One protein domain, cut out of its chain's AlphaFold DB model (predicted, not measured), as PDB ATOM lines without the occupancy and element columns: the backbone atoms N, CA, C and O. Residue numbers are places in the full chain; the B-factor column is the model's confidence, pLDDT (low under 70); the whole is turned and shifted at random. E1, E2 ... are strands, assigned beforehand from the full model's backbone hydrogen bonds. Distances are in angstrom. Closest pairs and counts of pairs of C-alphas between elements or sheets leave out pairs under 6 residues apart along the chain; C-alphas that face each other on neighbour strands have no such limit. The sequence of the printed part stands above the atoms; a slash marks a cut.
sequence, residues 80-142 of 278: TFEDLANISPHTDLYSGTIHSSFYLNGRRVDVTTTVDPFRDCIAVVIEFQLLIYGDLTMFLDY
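Overview. This is residues 80 to 142 of the 278 residues of the protein "Putative six-hairpin glycosidase-like protein" of Phaeomoniella chlamydospora (UniProt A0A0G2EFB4). One twisted sheet of four long strands, folded back and forth as E1, E2, E3, E4, makes the body, with both faces bare of helices. A last strand, E5, is set off from it past E4, and residues 137 to 142 stick out as a free tail. The printed part has 63 residues, 39 of them in five named strands, E1 to E5 in order along the chain, and no named helix, and its class is all strand; the sheet is antiparallel, a meander, each strand the antiparallel neighbour of the one before. The whole is loose, radius of gyration of the C-alphas 13.3 A, spanning 37 by 24 by 22 A.

Arrangement. Inner strands E2, residues 97 to 104, and E3, residues 107 to 115, form a hairpin at 160 degrees, with N 100 and O 111 2.8 A apart, within hydrogen-bond range. Edge strand E1, residues 84 to 92, forms a hairpin with E2 (N 88 and O 101, 2.8 A). Edge strand E4, residues 122 to 128, forms one with E3 (N 112 and O 125, 2.9 A). E5, residues 136 to 141, pairs with no named strand and is apart from E4.

Along the chain. E3 is 26.8 A long, E1 22.7 A, E2 21.9 A, E4 19.3 A and E5 16.2 A. C-alpha 84 opens E1 at (9.469, 26.282, 32.729); C-alpha 141 ends E5 at (-5.935, 12.487, 28.661).

Size, cuts and confidence. The C-alphas of Gly 106 and Phe 118, the two farthest apart, are 38.1 A apart. The printed part has no cut and no long link; pLDDT is under 70 at residues 130 to 134.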
ATOM      1  N   THR A  80       3.192  25.182  29.585       80.50
ATOM      2  CA  THR A  80       3.932  25.508  28.350       80.50
ATOM      3  C   THR A  80       5.450  25.493  28.578       80.50
ATOM      4  O   THR A  80       5.913  25.380  29.714       80.50
ATOM      5  N   PHE A  81       6.258  25.544  27.510       77.25
ATOM      6  CA  PHE A  81       7.726  25.556  27.661       77.25
ATOM      7  C   PHE A  81       8.202  26.861  28.314       77.25
ATOM      8  O   PHE A  81       9.216  26.882  29.004       77.25
ATOM      9  N   GLU A  82       7.441  27.926  28.102       84.06
ATOM     10  CA  GLU A  82       7.651  29.288  28.562       84.06
ATOM     11  C   GLU A  82       7.418  29.443  30.079       84.06
ATOM     12  O   GLU A  82       8.027  30.312  30.703       84.06
ATOM     13  N   ASP A  83       6.606  28.569  30.689       84.31
ATOM     14  CA  ASP A  83       6.380  28.508  32.146       84.31
ATOM     15  C   ASP A  83       7.538  27.838  32.915       84.31
ATOM     16  O   ASP A  83       7.583  27.881  34.153       84.31
ATOM     17  N   LEU A  84       8.450  27.178  32.192       89.81
ATOM     18  CA  LEU A  84       9.469  26.282  32.729       89.81
ATOM     19  C   LEU A  84      10.880  26.877  32.623       89.81
ATOM     20  O   LEU A  84      11.317  27.345  31.576       89.81
ATOM     21  N   ALA A  85      11.647  26.775  33.708       92.69
ATOM     22  CA  ALA A  85      13.052  27.181  33.754       92.69
ATOM     23  C   ALA A  85      13.951  26.076  34.330       92.69
ATOM     24  O   ALA A  85      13.497  25.214  35.081       92.69
ATOM     25  N   ASN A  86      15.248  26.117  34.000       93.56
ATOM     26  CA  ASN A  86      16.281  25.200  34.509       93.56
ATOM     27  C   ASN A  86      15.900  23.704  34.403       93.56
ATOM     28  O   ASN A  86      16.105  22.936  35.343       93.56
ATOM     29  N   ILE A  87      15.316  23.310  33.266       93.06
ATOM     30  CA  ILE A  87      14.862  21.941  32.993       93.06
ATOM     31  C   ILE A  87      16.077  21.000  32.933       93.06
ATOM     32  O   ILE A  87      16.982  21.196  32.122       93.06
ATOM     33  N   SER A  88      16.099  19.979  33.789       92.88
ATOM     34  CA  SER A  88      17.203  19.025  33.932       92.88
ATOM     35  C   SER A  88      16.672  17.597  34.153       92.88
ATOM     36  O   SER A  88      16.489  17.169  35.298       92.88
ATOM     37  N   PRO A  89      16.374  16.863  33.062       89.88
ATOM     38  CA  PRO A  89      16.021  15.451  33.096       89.88
ATOM     39  C   PRO A  89      17.273  14.568  33.011       89.88
ATOM     40  O   PRO A  89      18.218  14.876  32.284       89.88
ATOM     41  N   HIS A  90      17.259  13.430  33.700       92.12
ATOM     42  CA  HIS A  90      18.195  12.330  33.490       92.12
ATOM     43  C   HIS A  90      17.493  10.977  33.644       92.12
ATOM     44  O   HIS A  90      16.528  10.846  34.396       92.12
ATOM     45  N   THR A  91      17.995   9.969  32.934       93.00
ATOM     46  CA  THR A  91      17.464   8.602  32.957       93.00
ATOM     47  C   THR A  91      18.540   7.653  33.457       93.00
ATOM     48  O   THR A  91      19.600   7.544  32.840       93.00
ATOM     49  N   ASP A  92      18.261   6.940  34.543       89.38
ATOM     50  CA  ASP A  92      19.040   5.776  34.944       89.38
ATOM     51  C   ASP A  92      18.584   4.556  34.131       89.38
ATOM     52  O   ASP A  92      17.512   3.989  34.355       89.38
ATOM     53  N   LEU A  93      19.426   4.151  33.179       86.31
ATOM     54  CA  LEU A  93      19.192   2.995  32.313       86.31
ATOM     55  C   LEU A  93      19.248   1.651  33.062       86.31
ATOM     56  O   LEU A  93      18.755   0.660  32.530       86.31
ATOM     57  N   TYR A  94      19.831   1.593  34.265       85.50
ATOM     58  CA  TYR A  94      19.924   0.360  35.050       85.50
ATOM     59  C   TYR A  94      18.656   0.098  35.877       85.50
ATOM     60  O   TYR A  94      18.173  -1.033  35.904       85.50
ATOM     61  N   SER A  95      18.088   1.122  36.527       84.94
ATOM     62  CA  SER A  95      16.804   0.992  37.244       84.94
ATOM     63  C   SER A  95      15.565   1.269  36.384       84.94
ATOM     64  O   SER A  95      14.454   1.001  36.836       84.94
ATOM     65  N   GLY A  96      15.724   1.815  35.173       85.56
ATOM     66  CA  GLY A  96      14.603   2.253  34.333       85.56
ATOM     67  C   GLY A  96      13.900   3.511  34.859       85.56
ATOM     68  O   GLY A  96      12.738   3.752  34.527       85.56
ATOM     69  N   THR A  97      14.577   4.299  35.699       92.94
ATOM     70  CA  THR A  97      14.002   5.463  36.387       92.94
ATOM     71  C   THR A  97      14.387   6.764  35.689       92.94
ATOM     72  O   THR A  97      15.552   6.991  35.367       92.94
ATOM     73  N   ILE A  98      13.411   7.647  35.486       94.25
ATOM     74  CA  ILE A  98      13.607   9.007  34.977       94.25
ATOM     75  C   ILE A  98      13.447   9.983  36.144       94.25
ATOM     76  O   ILE A  98      12.420   9.973  36.822       94.25
ATOM     77  N   HIS A  99      14.430  10.854  36.343       94.69
ATOM     78  CA  HIS A  99      14.399  11.937  37.324       94.69
ATOM     79  C   HIS A  99      14.482  13.284  36.598       94.69
ATOM     80  O   HIS A  99      15.388  13.505  35.797       94.69
ATOM     81  N   SER A 100      13.572  14.207  36.899       93.00
ATOM     82  CA  SER A 100      13.471  15.515  36.245       93.00
ATOM     83  C   SER A 100      13.326  16.633  37.269       93.00
ATOM     84  O   SER A 100      12.306  16.718  37.946       93.00
ATOM     85  N   SER A 101      14.317  17.521  37.333       93.31
ATOM     86  CA  SER A 101      14.238  18.786  38.075       93.31
ATOM     87  C   SER A 101      13.861  19.917  37.118       93.31
ATOM     88  O   SER A 101      14.437  20.026  36.036       93.31
ATOM     89  N   PHE A 102      12.952  20.800  37.518       92.44
ATOM     90  CA  PHE A 102      12.660  22.055  36.817       92.44
ATOM     91  C   PHE A 102      12.141  23.123  37.785       92.44
ATOM     92  O   PHE A 102      11.857  22.857  38.951       92.44
ATOM     93  N   TYR A 103      12.033  24.360  37.309       91.25
ATOM     94  CA  TYR A 103      11.372  25.456  38.010       91.25
ATOM     95  C   TYR A 103      10.087  25.826  37.273       91.25
ATOM     96  O   TYR A 103      10.108  25.997  36.058       91.25
ATOM     97  N   LEU A 104       8.999  25.983  38.022       88.94
ATOM     98  CA  LEU A 104       7.674  26.378  37.548       88.94
ATOM     99  C   LEU A 104       7.207  27.565  38.395       88.94
ATOM    100  O   LEU A 104       7.163  27.467  39.624       88.94
ATOM    101  N   ASN A 105       6.924  28.710  37.764       86.06
ATOM    102  CA  ASN A 105       6.600  29.966  38.468       86.06
ATOM    103  C   ASN A 105       7.584  30.304  39.619       86.06
ATOM    104  O   ASN A 105       7.201  30.745  40.704       86.06
ATOM    105  N   GLY A 106       8.879  30.048  39.395       86.88
ATOM    106  CA  GLY A 106       9.958  30.299  40.358       86.88
ATOM    107  C   GLY A 106      10.069  29.301  41.521       86.88
ATOM    108  O   GLY A 106      11.020  29.407  42.297       86.88
ATOM    109  N   ARG A 107       9.167  28.317  41.644       87.12
ATOM    110  CA  ARG A 107       9.265  27.218  42.625       87.12
ATOM    111  C   ARG A 107       9.926  25.998  41.978       87.12
ATOM    112  O   ARG A 107       9.671  25.717  40.810       87.12
ATOM    113  N   ARG A 108      10.771  25.276  42.721       90.94
ATOM    114  CA  ARG A 108      11.404  24.038  42.237       90.94
ATOM    115  C   ARG A 108      10.423  22.862  42.301       90.94
ATOM    116  O   ARG A 108       9.688  22.718  43.283       90.94
ATOM    117  N   VAL A 109      10.465  22.041  41.257       90.31
ATOM    118  CA  VAL A 109       9.735  20.784  41.094       90.31
ATOM    119  C   VAL A 109      10.742  19.686  40.781       90.31
ATOM    120  O   VAL A 109      11.536  19.827  39.851       90.31
ATOM    121  N   ASP A 110      10.676  18.588  41.519       92.25
ATOM    122  CA  ASP A 110      11.410  17.360  41.241       92.25
ATOM    123  C   ASP A 110      10.400  16.238  40.987       92.25
ATOM    124  O   ASP A 110       9.509  15.980  41.798       92.25
ATOM    125  N   VAL A 111      10.514  15.581  39.835       92.38
ATOM    126  CA  VAL A 111       9.632  14.489  39.411       92.38
ATOM    127  C   VAL A 111      10.467  13.238  39.189       92.38
ATOM    128  O   VAL A 111      11.439  13.267  38.439       92.38
ATOM    129  N   THR A 112      10.081  12.133  39.817       94.62
ATOM    130  CA  THR A 112      10.673  10.809  39.596       94.62
ATOM    131  C   THR A 112       9.616   9.873  39.032       94.62
ATOM    132  O   THR A 112       8.564   9.700  39.643       94.62
ATOM    133  N   THR A 113       9.909   9.251  37.893       93.81
ATOM    134  CA  THR A 113       9.010   8.352  37.161       93.81
ATOM    135  C   THR A 113       9.694   7.012  36.922       93.81
ATOM    136  O   THR A 113      10.823   6.969  36.442       93.81
ATOM    137  N   THR A 114       9.009   5.910  37.220       94.44
ATOM    138  CA  THR A 114       9.484   4.540  36.959       94.44
ATOM    139  C   THR A 114       8.310   3.619  36.608       94.44
ATOM    140  O   THR A 114       7.147   3.992  36.788       94.44
ATOM    141  N   VAL A 115       8.591   2.427  36.083       89.69
ATOM    142  CA  VAL A 115       7.589   1.452  35.617       89.69
ATOM    143  C   VAL A 115       7.820   0.075  36.233       89.69
ATOM    144  O   VAL A 115       8.951  -0.318  36.507       89.69
ATOM    145  N   ASP A 116       6.742  -0.676  36.445       87.69
ATOM    146  CA  ASP A 116       6.822  -2.069  36.887       87.69
ATOM    147  C   ASP A 116       7.136  -2.980  35.682       87.69
ATOM    148  O   ASP A 116       6.330  -3.046  34.753       87.69
ATOM    149  N   PRO A 117       8.262  -3.717  35.657       83.62
ATOM    150  CA  PRO A 117       8.623  -4.556  34.511       83.62
ATOM    151  C   PRO A 117       7.714  -5.788  34.323       83.62
ATOM    152  O   PRO A 117       7.878  -6.517  33.345       83.62
ATOM    153  N   PHE A 118       6.770  -6.041  35.237       87.75
ATOM    154  CA  PHE A 118       5.850  -7.183  35.201       87.75
ATOM    155  C   PHE A 118       4.362  -6.788  35.255       87.75
ATOM    156  O   PHE A 118       3.508  -7.675  35.362       87.75
ATOM    157  N   ARG A 119       4.024  -5.491  35.217       87.00
ATOM    158  CA  ARG A 119       2.638  -4.991  35.290       87.00
ATOM    159  C   ARG A 119       2.450  -3.745  34.430       87.00
ATOM    160  O   ARG A 119       3.365  -2.945  34.296       87.00
ATOM    161  N   ASP A 120       1.222  -3.503  33.978       83.50
ATOM    162  CA  ASP A 120       0.811  -2.229  33.367       83.50
ATOM    163  C   ASP A 120       0.701  -1.117  34.435       83.50
ATOM    164  O   ASP A 120      -0.386  -0.644  34.771       83.50
ATOM    165  N   CYS A 121       1.830  -0.753  35.047       88.62
ATOM    166  CA  CYS A 121       1.901   0.155  36.188       88.62
ATOM    167  C   CYS A 121       3.060   1.148  36.041       88.62
ATOM    168  O   CYS A 121       4.206   0.767  35.796       88.62
ATOM    169  N   ILE A 122       2.745   2.424  36.253       89.06
ATOM    170  CA  ILE A 122       3.687   3.540  36.329       89.06
ATOM    171  C   ILE A 122       3.615   4.138  37.735       89.06
ATOM    172  O   ILE A 122       2.528   4.363  38.268       89.06
ATOM    173  N   ALA A 123       4.770   4.400  38.337       92.06
ATOM    174  CA  ALA A 123       4.884   5.115  39.599       92.06
ATOM    175  C   ALA A 123       5.491   6.496  39.341       92.06
ATOM    176  O   ALA A 123       6.520   6.612  38.674       92.06
ATOM    177  N   VAL A 124       4.852   7.536  39.882       91.50
ATOM    178  CA  VAL A 124       5.312   8.925  39.793       91.50
ATOM    179  C   VAL A 124       5.369   9.511  41.201       91.50
ATOM    180  O   VAL A 124       4.384   9.462  41.938       91.50
ATOM    181  N   VAL A 125       6.519  10.065  41.571       91.69
ATOM    182  CA  VAL A 125       6.738  10.828  42.805       91.69
ATOM    183  C   VAL A 125       7.017  12.273  42.410       91.69
ATOM    184  O   VAL A 125       7.826  12.518  41.519       91.69
ATOM    185  N   ILE A 126       6.335  13.219  43.055       88.81
ATOM    186  CA  ILE A 126       6.460  14.653  42.778       88.81
ATOM    187  C   ILE A 126       6.779  15.361  44.089       88.81
ATOM    188  O   ILE A 126       5.956  15.383  45.006       88.81
ATOM    189  N   GLU A 127       7.957  15.966  44.164       87.50
ATOM    190  CA  GLU A 127       8.364  16.835  45.260       87.50
ATOM    191  C   GLU A 127       8.295  18.288  44.770       87.50
ATOM    192  O   GLU A 127       8.969  18.682  43.821       87.50
ATOM    193  N   PHE A 128       7.427  19.092  45.385       80.00
ATOM    194  CA  PHE A 128       7.184  20.479  44.984       80.00
ATOM    195  C   PHE A 128       7.332  21.398  46.193       80.00
ATOM    196  O   PHE A 128       6.659  21.219  47.216       80.00
ATOM    197  N   GLN A 129       8.212  22.395  46.095       70.44
ATOM    198  CA  GLN A 129       8.501  23.257  47.236       70.44
ATOM    199  C   GLN A 129       7.349  24.248  47.478       70.44
ATOM    200  O   GLN A 129       7.142  25.178  46.700       70.44
ATOM    201  N   LEU A 130       6.634  24.056  48.595       61.19
ATOM    202  CA  LEU A 130       5.454  24.828  49.016       61.19
ATOM    203  C   LEU A 130       4.277  24.730  48.026       61.19
ATOM    204  O   LEU A 130       3.959  25.677  47.302       61.19
ATOM    205  N   LEU A 131       3.575  23.593  48.057       56.19
ATOM    206  CA  LEU A 131       2.207  23.497  47.539       56.19
ATOM    207  C   LEU A 131       1.253  24.321  48.417       56.19
ATOM    208  O   LEU A 131       1.123  24.056  49.614       56.19
ATOM    209  N   ILE A 132       0.496  25.233  47.804       58.88
ATOM    210  CA  ILE A 132      -0.892  25.433  48.232       58.88
ATOM    211  C   ILE A 132      -1.662  24.223  47.692       58.88
ATOM    212  O   ILE A 132      -1.445  23.802  46.555       58.88
ATOM    213  N   TYR A 133      -2.511  23.605  48.513       60.16
ATOM    214  CA  TYR A 133      -3.208  22.375  48.130       60.16
ATOM    215  C   TYR A 133      -4.116  22.628  46.912       60.16
ATOM    216  O   TYR A 133      -5.115  23.336  47.028       60.16
ATOM    217  N   GLY A 134      -3.750  22.061  45.758       65.50
ATOM    218  CA  GLY A 134      -4.425  22.266  44.469       65.50
ATOM    219  C   GLY A 134      -3.676  23.132  43.442       65.50
ATOM    220  O   GLY A 134      -4.145  23.212  42.313       65.50
ATOM    221  N   ASP A 135      -2.522  23.735  43.777       80.38
ATOM    222  CA  ASP A 135      -1.709  24.519  42.815       80.38
ATOM    223  C   ASP A 135      -1.172  23.661  41.649       80.38
ATOM    224  O   ASP A 135      -1.037  24.157  40.537       80.38
ATOM    225  N   LEU A 136      -0.855  22.386  41.892       84.31
ATOM    226  CA  LEU A 136      -0.324  21.447  40.897       84.31
ATOM    227  C   LEU A 136      -1.198  20.188  40.885       84.31
ATOM    228  O   LEU A 136      -1.418  19.581  41.938       84.31
ATOM    229  N   THR A 137      -1.697  19.794  39.715       83.00
ATOM    230  CA  THR A 137      -2.607  18.650  39.547       83.00
ATOM    231  C   THR A 137      -2.130  17.721  38.432       83.00
ATOM    232  O   THR A 137      -1.447  18.143  37.501       83.00
ATOM    233  N   MET A 138      -2.465  16.431  38.528       83.06
ATOM    234  CA  MET A 138      -2.240  15.471  37.443       83.06
ATOM    235  C   MET A 138      -3.460  15.412  36.523       83.06
ATOM    236  O   MET A 138      -4.594  15.434  37.006       83.06
ATOM    237  N   PHE A 139      -3.230  15.255  35.221       83.75
ATOM    238  CA  PHE A 139      -4.270  14.906  34.253       83.75
ATOM    239  C   PHE A 139      -4.038  13.513  33.661       83.75
ATOM    240  O   PHE A 139      -2.900  13.053  33.542       83.75
ATOM    241  N   LEU A 140      -5.139  12.869  33.267       81.25
ATOM    242  CA  LEU A 140      -5.147  11.738  32.346       81.25
ATOM    243  C   LEU A 140      -5.948  12.165  31.112       81.25
ATOM    244  O   LEU A 140      -7.145  12.424  31.225       81.25
ATOM    245  N   ASP A 141      -5.290  12.250  29.958       77.31
ATOM    246  CA  ASP A 141      -5.935  12.487  28.661       77.31
ATOM    247  C   ASP A 141      -5.993  11.173  27.867       77.31
ATOM    248  O   ASP A 141      -5.075  10.346  27.906       77.31
ATOM    249  N   TYR A 142      -7.094  10.995  27.144       72.38
ATOM    250  CA  TYR A 142      -7.390   9.849  26.292       72.38
ATOM    251  C   TYR A 142      -7.482  10.356  24.846       72.38
ATOM    252  O   TYR A 142      -8.584  10.419  24.292       72.38
TER     253      TYR A 142